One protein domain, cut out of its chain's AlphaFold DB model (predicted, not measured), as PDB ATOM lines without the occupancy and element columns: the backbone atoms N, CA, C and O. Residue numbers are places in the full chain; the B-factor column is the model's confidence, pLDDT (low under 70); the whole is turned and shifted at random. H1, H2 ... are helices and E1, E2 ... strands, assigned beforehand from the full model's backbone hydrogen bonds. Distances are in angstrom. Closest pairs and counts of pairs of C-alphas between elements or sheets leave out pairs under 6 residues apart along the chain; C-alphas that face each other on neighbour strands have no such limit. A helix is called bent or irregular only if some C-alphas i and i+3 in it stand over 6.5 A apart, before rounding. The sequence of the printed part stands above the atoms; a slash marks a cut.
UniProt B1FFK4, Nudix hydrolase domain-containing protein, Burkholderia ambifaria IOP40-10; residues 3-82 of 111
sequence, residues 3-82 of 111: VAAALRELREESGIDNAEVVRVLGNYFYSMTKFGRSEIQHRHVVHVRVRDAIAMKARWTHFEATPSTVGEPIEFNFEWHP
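What this domain is: This is residues 3 to 82 of the 111 residues of the protein "Nudix hydrolase domain-containing protein" of Burkholderia ambifaria IOP40-10 (UniProt B1FFK4). A long, bent ribbon of two strands, E1 and E2, arches over one helix, H1, whose other end meets a short hairpin, E3 and E4; the far tip of the ribbon, residues 33 to 38, sticks out. The 80 printed residues hold two named helices and four named strands, in the order H1, E1, H2, E2, E3, E4. Both two-stranded sheets, E1 - E2 and E3 - E4, are antiparallel, and the class is mixed. The whole is loose, with a radius of gyration of the C-alphas of 14.5 A and spans of 39 by 34 by 25 A.

How they stand to each other: Start at E1, residues 19 to 31, and its antiparallel neighbour E2, residues 40 to 50, where N 20 and O 49 are 2.9 A apart, within hydrogen-bond range. E1 bends by 87 degrees at residue 22, and E2 bends by 51 degrees at residue 47. Look next at H1, residues 3 to 14: its closest C-alphas to E2 are those of Val 3 and Val 46, 7.0 A apart. At its other end, the C-alphas of Ser 14 and His 62 in E3, residues 59 to 64, are the closest pair, 5.8 A apart. E3 forms a hairpin with E4, residues 74 to 79, where N 62 and O 76 are 2.9 A apart, within hydrogen-bond range. H1 is apart from H2, residues 32 to 35. In H1 every O i to N i+4 pair is within hydrogen-bond range; H2 is too short for such a pair.

Where its parts are: Find C-alpha 3 at (74.455, 123.083, 160.776); from there H1 runs 16.4 A. E1 is 29.0 A long and E2 29.4 A. E4 ends at C-alpha 79, (91.503, 138.852, 161.088).

The domain as a whole: The two farthest C-alphas, Ser 38 and Ala 53, are 39.1 A apart. The printed part has no cut, and no link is long. Residues 66 to 71 have pLDDT under 70.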
ATOM      1  N   VAL A   3      73.807 122.469 161.949       95.56
ATOM      2  CA  VAL A   3      74.455 123.083 160.776       95.56
ATOM      3  C   VAL A   3      73.833 124.435 160.414       95.56
ATOM      4  O   VAL A   3      74.545 125.413 160.226       95.56
ATOM      5  N   ALA A   4      72.499 124.504 160.356       95.94
ATOM      6  CA  ALA A   4      71.790 125.749 160.059       95.94
ATOM      7  C   ALA A   4      71.976 126.791 161.173       95.94
ATOM      8  O   ALA A   4      72.078 127.978 160.886       95.94
ATOM      9  N   ALA A   5      72.049 126.345 162.433       94.94
ATOM     10  CA  ALA A   5      72.367 127.226 163.550       94.94
ATOM     11  C   ALA A   5      73.785 127.792 163.406       94.94
ATOM     12  O   ALA A   5      73.929 129.000 163.436       94.94
ATOM     13  N   ALA A   6      74.794 126.959 163.140       95.38
ATOM     14  CA  ALA A   6      76.175 127.414 162.980       95.38
ATOM     15  C   ALA A   6      76.353 128.453 161.856       95.38
ATOM     16  O   ALA A   6      77.093 129.413 162.032       95.38
ATOM     17  N   LEU A   7      75.661 128.297 160.718       95.62
ATOM     18  CA  LEU A   7      75.685 129.300 159.644       95.62
ATOM     19  C   LEU A   7      74.985 130.608 160.045       95.62
ATOM     20  O   LEU A   7      75.456 131.681 159.686       95.62
ATOM     21  N   ARG A   8      73.881 130.527 160.800       94.69
ATOM     22  CA  ARG A   8      73.211 131.712 161.350       94.69
ATOM     23  C   ARG A   8      74.110 132.445 162.352       94.69
ATOM     24  O   ARG A   8      74.249 133.652 162.216       94.69
ATOM     25  N   GLU A   9      74.736 131.734 163.292       93.56
ATOM     26  CA  GLU A   9      75.661 132.335 164.271       93.56
ATOM     27  C   GLU A   9      76.856 132.991 163.562       93.56
ATOM     28  O   GLU A   9      77.194 134.131 163.854       93.56
ATOM     29  N   LEU A  10      77.449 132.325 162.558       94.12
ATOM     30  CA  LEU A  10      78.553 132.893 161.775       94.12
ATOM     31  C   LEU A  10      78.168 134.248 161.164       94.12
ATOM     32  O   LEU A  10      78.944 135.199 161.220       94.12
ATOM     33  N   ARG A  11      76.958 134.353 160.618       92.62
ATOM     34  CA  ARG A  11      76.418 135.609 160.102       92.62
ATOM     35  C   ARG A  11      76.210 136.646 161.204       92.62
ATOM     36  O   ARG A  11      76.636 137.787 161.048       92.62
ATOM     37  N   GLU A  12      75.531 136.270 162.282       90.88
ATOM     38  CA  GLU A  12      75.145 137.183 163.364       90.88
ATOM     39  C   GLU A  12      76.366 137.759 164.097       90.88
ATOM     40  O   GLU A  12      76.394 138.960 164.365       90.88
ATOM     41  N   GLU A  13      77.399 136.947 164.330       90.00
ATOM     42  CA  GLU A  13      78.587 137.326 165.102       90.00
ATOM     43  C   GLU A  13      79.723 137.914 164.250       90.00
ATOM     44  O   GLU A  13      80.544 138.664 164.775       90.00
ATOM     45  N   SER A  14      79.801 137.606 162.947       91.38
ATOM     46  CA  SER A  14      80.929 138.043 162.097       91.38
ATOM     47  C   SER A  14      80.557 138.821 160.836       91.38
ATOM     48  O   SER A  14      81.448 139.355 160.172       91.38
ATOM     49  N   GLY A  15      79.272 138.875 160.482       92.00
ATOM     50  CA  GLY A  15      78.797 139.506 159.249       92.00
ATOM     51  C   GLY A  15      79.086 138.706 157.974       92.00
ATOM     52  O   GLY A  15      78.906 139.231 156.879       92.00
ATOM     53  N   ILE A  16      79.547 137.454 158.084       93.94
ATOM     54  CA  ILE A  16      79.781 136.572 156.933       93.94
ATOM     55  C   ILE A  16      78.452 135.942 156.504       93.94
ATOM     56  O   ILE A  16      77.936 135.044 157.168       93.94
ATOM     57  N   ASP A  17      77.925 136.380 155.362       91.56
ATOM     58  CA  ASP A  17      76.653 135.903 154.810       91.56
ATOM     59  C   ASP A  17      76.851 134.749 153.814       91.56
ATOM     60  O   ASP A  17      76.011 133.853 153.706       91.56
ATOM     61  N   ASN A  18      77.966 134.750 153.078       94.31
ATOM     62  CA  ASN A  18      78.244 133.757 152.043       94.31
ATOM     63  C   ASN A  18      79.254 132.693 152.506       94.31
ATOM     64  O   ASN A  18      80.468 132.815 152.295       94.31
ATOM     65  N   ALA A  19      78.740 131.621 153.110       95.12
ATOM     66  CA  ALA A  19      79.517 130.457 153.523       95.12
ATOM     67  C   ALA A  19      78.775 129.139 153.252       95.12
ATOM     68  O   ALA A  19      77.552 129.053 153.346       95.12
ATOM     69  N   GLU A  20      79.536 128.086 152.955       95.31
ATOM     70  CA  GLU A  20      79.028 126.724 152.772       95.31
ATOM     71  C   GLU A  20      79.684 125.769 153.773       95.31
ATOM     72  O   GLU A  20      80.878 125.865 154.056       95.31
ATOM     73  N   VAL A  21      78.921 124.815 154.308       95.88
ATOM     74  CA  VAL A  21      79.486 123.781 155.184       95.88
ATOM     75  C   VAL A  21      80.204 122.740 154.335       95.88
ATOM     76  O   VAL A  21      79.592 122.074 153.508       95.88
ATOM     77  N   VAL A  22      81.503 122.572 154.584       95.94
ATOM     78  CA  VAL A  22      82.333 121.536 153.958       95.94
ATOM     79  C   VAL A  22      82.097 120.195 154.644       95.94
ATOM     80  O   VAL A  22      81.967 119.169 153.981       95.94
ATOM     81  N   ARG A  23      82.062 120.192 155.985       95.25
ATOM     82  CA  ARG A  23      81.771 119.002 156.799       95.25
ATOM     83  C   ARG A  23      81.420 119.346 158.239       95.25
ATOM     84  O   ARG A  23      81.777 120.403 158.755       95.25
ATOM     85  N   VAL A  24      80.782 118.395 158.912       96.88
ATOM     86  CA  VAL A  24      80.639 118.390 160.371       96.88
ATOM     87  C   VAL A  24      81.894 117.758 160.973       96.88
ATOM     88  O   VAL A  24      82.272 116.663 160.566       96.88
ATOM     89  N   LEU A  25      82.540 118.438 161.922       96.69
ATOM     90  CA  LEU A  25      83.711 117.905 162.634       96.69
ATOM     91  C   LEU A  25      83.295 117.057 163.840       96.69
ATOM     92  O   LEU A  25      83.943 116.068 164.161       96.69
ATOM     93  N   GLY A  26      82.178 117.407 164.478       97.00
ATOM     94  CA  GLY A  26      81.601 116.613 165.555       97.00
ATOM     95  C   GLY A  26      80.851 117.464 166.567       97.00
ATOM     96  O   GLY A  26      80.369 118.558 166.265       97.00
ATOM     97  N   ASN A  27      80.720 116.932 167.777       97.56
ATOM     98  CA  ASN A  27      80.149 117.637 168.913       97.56
ATOM     99  C   ASN A  27      80.836 117.214 170.216       97.56
ATOM    100  O   ASN A  27      81.435 116.143 170.276       97.56
ATOM    101  N   TYR A  28      80.768 118.069 171.233       97.12
ATOM    102  CA  TYR A  28      81.357 117.826 172.548       97.12
ATOM    103  C   TYR A  28      80.580 118.566 173.638       97.12
ATOM    104  O   TYR A  28      79.871 119.537 173.366       97.12
ATOM    105  N   PHE A  29      80.711 118.099 174.879       97.00
ATOM    106  CA  PHE A  29      80.180 118.785 176.051       97.00
ATOM    107  C   PHE A  29      81.281 119.614 176.707       97.00
ATOM    108  O   PHE A  29      82.392 119.124 176.908       97.00
ATOM    109  N   TYR A  30      80.966 120.855 177.069       96.69
ATOM    110  CA  TYR A  30      81.896 121.753 177.744       96.69
ATOM    111  C   TYR A  30      81.269 122.347 179.007       96.69
ATOM    112  O   TYR A  30      80.177 122.911 178.961       96.69
ATOM    113  N   SER A  31      81.961 122.230 180.145       96.69
ATOM    114  CA  SER A  31      81.521 122.838 181.406       96.69
ATOM    115  C   SER A  31      81.983 124.289 181.494       96.69
ATOM    116  O   SER A  31      83.181 124.573 181.463       96.69
ATOM    117  N   MET A  32      81.037 125.205 181.693       96.38
ATOM    118  CA  MET A  32      81.329 126.631 181.859       96.38
ATOM    119  C   MET A  32      81.663 127.017 183.308       96.38
ATOM    120  O   MET A  32      81.838 128.198 183.606       96.38
ATOM    121  N   THR A  33      81.818 126.039 184.208       95.81
ATOM    122  CA  THR A  33      82.163 126.273 185.623       95.81
ATOM    123  C   THR A  33      83.480 127.024 185.800       95.81
ATOM    124  O   THR A  33      83.585 127.857 186.697       95.81
ATOM    125  N   LYS A  34      84.452 126.827 184.894       92.56
ATOM    126  CA  LYS A  34      85.702 127.613 184.844       92.56
ATOM    127  C   LYS A  34      85.473 129.121 184.668       92.56
ATOM    128  O   LYS A  34      86.348 129.905 185.009       92.56
ATOM    129  N   PHE A  35      84.309 129.516 184.155       93.12
ATOM    130  CA  PHE A  35      83.883 130.903 183.965       93.12
ATOM    131  C   PHE A  35      82.806 131.332 184.976       93.12
ATOM    132  O   PHE A  35      82.093 132.303 184.743       93.12
ATOM    133  N   GLY A  36      82.627 130.587 186.073       95.00
ATOM    134  CA  GLY A  36      81.631 130.892 187.103       95.00
ATOM    135  C   GLY A  36      80.177 130.627 186.697       95.00
ATOM    136  O   GLY A  36      79.267 130.994 187.434       95.00
ATOM    137  N   ARG A  37      79.930 129.980 185.548       94.06
ATOM    138  CA  ARG A  37      78.575 129.661 185.067       94.06
ATOM    139  C   ARG A  37      78.219 128.208 185.366       94.06
ATOM    140  O   ARG A  37      78.960 127.291 185.012       94.06
ATOM    141  N   SER A  38      77.052 127.993 185.970       95.75
ATOM    142  CA  SER A  38      76.516 126.660 186.269       95.75
ATOM    143  C   SER A  38      75.765 126.078 185.066       95.75
ATOM    144  O   SER A  38      74.564 125.821 185.132       95.75
ATOM    145  N   GLU A  39      76.474 125.879 183.956       96.19
ATOM    146  CA  GLU A  39      75.921 125.272 182.744       96.19
ATOM    147  C   GLU A  39      76.919 124.324 182.064       96.19
ATOM    148  O   GLU A  39      78.143 124.471 182.171       96.19
ATOM    149  N   ILE A  40      76.365 123.351 181.339       97.06
ATOM    150  CA  ILE A  40      77.097 122.476 180.426       97.06
ATOM    151  C   ILE A  40      76.570 122.749 179.023       97.06
ATOM    152  O   ILE A  40      75.377 122.607 178.761       97.06
ATOM    153  N   GLN A  41      77.466 123.131 178.122       95.69
ATOM    154  CA  GLN A  41      77.136 123.420 176.735       95.69
ATOM    155  C   GLN A  41      77.355 122.173 175.880       95.69
ATOM    156  O   GLN A  41      78.444 121.600 175.894       95.69
ATOM    157  N   HIS A  42      76.341 121.774 175.112       96.50
ATOM    158  CA  HIS A  42      76.482 120.783 174.045       96.50
ATOM    159  C   HIS A  42      76.794 121.512 172.741       96.50
ATOM    160  O   HIS A  42      75.932 122.169 172.159       96.50
ATOM    161  N   ARG A  43      78.053 121.456 172.312       96.44
ATOM    162  CA  ARG A  43      78.559 122.253 171.193       96.44
ATOM    163  C   ARG A  43      78.703 121.404 169.950       96.44
ATOM    164  O   ARG A  43      79.283 120.324 170.007       96.44
ATOM    165  N   HIS A  44      78.228 121.925 168.828       96.88
ATOM    166  CA  HIS A  44      78.368 121.316 167.511       96.88
ATOM    167  C   HIS A  44      79.355 122.127 166.681       96.88
ATOM    168  O   HIS A  44      79.254 123.348 166.639       96.88
ATOM    169  N   VAL A  45      80.294 121.452 166.017       97.19
ATOM    170  CA  VAL A  45      81.370 122.114 165.273       97.19
ATOM    171  C   VAL A  45      81.339 121.697 163.812       97.19
ATOM    172  O   VAL A  45      81.262 120.508 163.480       97.19
ATOM    173  N   VAL A  46      81.410 122.693 162.934       96.88
ATOM    174  CA  VAL A  46      81.414 122.538 161.479       96.88
ATOM    175  C   VAL A  46      82.632 123.237 160.882       96.88
ATOM    176  O   VAL A  46      83.071 124.267 161.380       96.88
ATOM    177  N   HIS A  47      83.166 122.670 159.807       95.50
ATOM    178  CA  HIS A  47      84.128 123.334 158.937       95.50
ATOM    179  C   HIS A  47      83.357 123.975 157.783       95.50
ATOM    180  O   HIS A  47      82.594 123.292 157.091       95.50
ATOM    181  N   VAL A  48      83.561 125.274 157.578       94.94
ATOM    182  CA  VAL A  48      82.924 126.053 156.515       94.94
ATOM    183  C   VAL A  48      83.953 126.575 155.521       94.94
ATOM    184  O   VAL A  48      85.070 126.922 155.899       94.94
ATOM    185  N   ARG A  49      83.557 126.672 154.253       93.31
ATOM    186  CA  ARG A  49      84.264 127.448 153.238       93.31
ATOM    187  C   ARG A  49      83.553 128.780 153.093       93.31
ATOM    188  O   ARG A  49      82.355 128.817 152.817       93.31
ATOM    189  N   VAL A  50      84.299 129.864 153.250       93.06
ATOM    190  CA  VAL A  50      83.776 131.225 153.129       93.06
ATOM    191  C   VAL A  50      84.049 131.761 151.726       93.06
ATOM    192  O   VAL A  50      85.139 131.577 151.187       93.06
ATOM    193  N   ARG A  51      83.049 132.409 151.122       89.56
ATOM    194  CA  ARG A  51      83.129 133.066 149.804       89.56
ATOM    195  C   ARG A  51      82.663 134.525 149.854       89.56
ATOM    196  O   ARG A  51      82.428 135.143 148.818       89.56
ATOM    197  N   ASP A  52      82.476 135.054 151.056       88.50
ATOM    198  CA  ASP A  52      82.011 136.415 151.281       88.50
ATOM    199  C   ASP A  52      83.113 137.442 151.000       88.50
ATOM    200  O   ASP A  52      84.265 137.251 151.387       88.50
ATOM    201  N   ALA A  53      82.761 138.554 150.354       85.19
ATOM    202  CA  ALA A  53      83.703 139.621 150.042       85.19
ATOM    203  C   ALA A  53      84.279 140.279 151.306       85.19
ATOM    204  O   ALA A  53      85.432 140.713 151.283       85.19
ATOM    205  N   ILE A  54      83.522 140.338 152.413       80.69
ATOM    206  CA  ILE A  54      84.038 140.888 153.676       80.69
ATOM    207  C   ILE A  54      85.165 140.017 154.233       80.69
ATOM    208  O   ILE A  54      86.203 140.530 154.644       80.69
ATOM    209  N   ALA A  55      84.991 138.704 154.121       77.56
ATOM    210  CA  ALA A  55      85.960 137.694 154.498       77.56
ATOM    211  C   ALA A  55      87.154 137.624 153.540       77.56
ATOM    212  O   ALA A  55      88.167 137.042 153.891       77.56
ATOM    213  N   MET A  56      87.099 138.212 152.344       79.88
ATOM    214  CA  MET A  56      88.292 138.317 151.491       79.88
ATOM    215  C   MET A  56      89.241 139.441 151.946       79.88
ATOM    216  O   MET A  56      90.351 139.559 151.427       79.88
ATOM    217  N   LYS A  57      88.836 140.277 152.913       84.69
ATOM    218  CA  LYS A  57      89.720 141.261 153.548       84.69
ATOM    219  C   LYS A  57      90.615 140.567 154.574       84.69
ATOM    220  O   LYS A  57      90.183 139.653 155.266       84.69
ATOM    221  N   ALA A  58      91.843 141.063 154.742       83.69
ATOM    222  CA  ALA A  58      92.736 140.579 155.800       83.69
ATOM    223  C   ALA A  58      92.173 140.851 157.208       83.69
ATOM    224  O   ALA A  58      92.425 140.074 158.126       83.69
ATOM    225  N   ARG A  59      91.418 141.951 157.359       92.88
ATOM    226  CA  ARG A  59      90.757 142.373 158.598       92.88
ATOM    227  C   ARG A  59      89.392 142.983 158.318       92.88
ATOM    228  O   ARG A  59      89.224 143.654 157.294       92.88
ATOM    229  N   TRP A  60      88.449 142.809 159.235       94.44
ATOM    230  CA  TRP A  60      87.157 143.489 159.186       94.44
ATOM    231  C   TRP A  60      86.571 143.709 160.581       94.44
ATOM    232  O   TRP A  60      86.943 143.033 161.538       94.44
ATOM    233  N   THR A  61      85.653 144.668 160.675       92.94
ATOM    234  CA  THR A  61      84.911 145.001 161.896       92.94
ATOM    235  C   THR A  61      83.443 144.650 161.684       92.94
ATOM    236  O   THR A  61      82.905 144.887 160.598       92.94
ATOM    237  N   HIS A  62      82.798 144.102 162.709       91.56
ATOM    238  CA  HIS A  62      81.370 143.789 162.730       91.56
ATOM    239  C   HIS A  62      80.760 144.220 164.061       91.56
ATOM    240  O   HIS A  62      81.447 144.249 165.076       91.56
ATOM    241  N   PHE A  63      79.469 144.541 164.051       90.12
ATOM    242  CA  PHE A  63      78.736 144.928 165.250       90.12
ATOM    243  C   PHE A  63      77.600 143.938 165.488       90.12
ATOM    244  O   PHE A  63      76.676 143.840 164.675       90.12
ATOM    245  N   GLU A  64      77.641 143.227 166.613       83.44
ATOM    246  CA  GLU A  64      76.517 142.406 167.059       83.44
ATOM    247  C   GLU A  64      75.413 143.335 167.572       83.44
ATOM    248  O   GLU A  64      75.511 143.914 168.652       83.44
ATOM    249  N   ALA A  65      74.369 143.519 166.760       76.81
ATOM    250  CA  ALA A  65      73.289 144.469 167.032       76.81
ATOM    251  C   ALA A  65      72.259 143.967 168.062       76.81
ATOM    252  O   ALA A  65      71.457 144.754 168.562       76.81
ATOM    253  N   THR A  66      72.254 142.668 168.364       69.31
ATOM    254  CA  THR A  66      71.308 142.032 169.296       69.31
ATOM    255  C   THR A  66      72.040 141.169 170.325       69.31
ATOM    256  O   THR A  66      71.805 139.960 170.367       69.31
ATOM    257  N   PRO A  67      72.925 141.759 171.150       69.75
ATOM    258  CA  PRO A  67      73.659 140.997 172.143       69.75
ATOM    259  C   PRO A  67      72.707 140.372 173.165       69.75
ATOM    260  O   PRO A  67      71.686 140.949 173.546       69.75
ATOM    261  N   SER A  68      73.061 139.181 173.652       66.69
ATOM    262  CA  SER A  68      72.292 138.491 174.704       66.69
ATOM    263  C   SER A  68      72.202 139.281 176.023       66.69
ATOM    264  O   SER A  68      71.333 139.019 176.856       66.69
ATOM    265  N   THR A  69      73.080 140.267 176.214       64.06
ATOM    266  CA  THR A  69      73.048 141.251 177.299       64.06
ATOM    267  C   THR A  69      72.368 142.545 176.854       64.06
ATOM    268  O   THR A  69      72.635 143.032 175.763       64.06
ATOM    269  N   VAL A  70      71.555 143.163 177.719       61.03
ATOM    270  CA  VAL A  70      70.993 144.505 177.464       61.03
ATOM    271  C   VAL A  70      72.144 145.513 177.329       61.03
ATOM    272  O   VAL A  70      72.885 145.706 178.292       61.03
ATOM    273  N   GLY A  71      72.307 146.150 176.165       67.69
ATOM    274  CA  GLY A  71      73.391 147.111 175.945       67.69
ATOM    275  C   GLY A  71      73.546 147.596 174.503       67.69
ATOM    276  O   GLY A  71      72.786 147.206 173.619       67.69
ATOM    277  N   GLU A  72      74.537 148.470 174.311       80.38
ATOM    278  CA  GLU A  72      75.021 148.922 172.999       80.38
ATOM    279  C   GLU A  72      75.545 147.738 172.163       80.38
ATOM    280  O   GLU A  72      75.971 146.731 172.743       80.38
ATOM    281  N   PRO A  73      75.555 147.846 170.819       83.62
ATOM    282  CA  PRO A  73      76.143 146.830 169.956       83.62
ATOM    283  C   PRO A  73      77.580 146.486 170.359       83.62
ATOM    284  O   PRO A  73      78.382 147.372 170.659       83.62
ATOM    285  N   ILE A  74      77.915 145.196 170.333       86.06
ATOM    286  CA  ILE A  74      79.275 144.737 170.635       86.06
ATOM    287  C   ILE A  74      80.104 144.828 169.357       86.06
ATOM    288  O   ILE A  74      79.769 144.206 168.350       86.06
ATOM    289  N   GLU A  75      81.184 145.607 169.395       91.25
ATOM    290  CA  GLU A  75      82.148 145.674 168.299       91.25
ATOM    291  C   GLU A  75      83.099 144.471 168.342       91.25
ATOM    292  O   GLU A  75      83.824 144.262 169.319       91.25
ATOM    293  N   PHE A  76      83.147 143.723 167.245       90.75
ATOM    294  CA  PHE A  76      84.113 142.663 167.005       90.75
ATOM    295  C   PHE A  76      85.075 143.054 165.890       90.75
ATOM    296  O   PHE A  76      84.670 143.534 164.830       90.75
ATOM    297  N   ASN A  77      86.361 142.794 166.117       93.31
ATOM    298  CA  ASN A  77      87.418 142.971 165.132       93.31
ATOM    299  C   ASN A  77      87.996 141.602 164.775       93.31
ATOM    300  O   ASN A  77      88.431 140.857 165.653       93.31
ATOM    301  N   PHE A  78      87.994 141.283 163.486       93.56
ATOM    302  CA  PHE A  78      88.385 139.988 162.951       93.56
ATOM    303  C   PHE A  78      89.605 140.106 162.047       93.56
ATOM    304  O   PHE A  78      89.773 141.094 161.326       93.56
ATOM    305  N   GLU A  79      90.422 139.057 162.043       92.38
ATOM    306  CA  GLU A  79      91.503 138.852 161.088       92.38
ATOM    307  C   GLU A  79      91.690 137.362 160.786       92.38
ATOM    308  O   GLU A  79      91.309 136.495 161.579       92.38
ATOM    309  N   TRP A  80      92.267 137.052 159.625       91.12
ATOM    310  CA  TRP A  80      92.618 135.674 159.280       91.12
ATOM    311  C   TRP A  80      93.952 135.274 159.894       91.12
ATOM    312  O   TRP A  80      94.949 135.978 159.744       91.12
ATOM    313  N   HIS A  81      93.991 134.085 160.494       88.50
ATOM    314  CA  HIS A  81      95.218 133.487 161.009       88.50
ATOM    315  C   HIS A  81      95.579 132.211 160.236       88.50
ATOM    316  O   HIS A  81      94.701 131.366 160.025       88.50
ATOM    317  N   PRO A  82      96.856 132.022 159.845       89.00
ATOM    318  CA  PRO A  82      97.305 130.782 159.223       89.00
ATOM    319  C   PRO A  82      97.126 129.607 160.186       89.00
ATOM    320  O   PRO A  82      97.745 129.544 161.250       89.00
TER     321      PRO A  82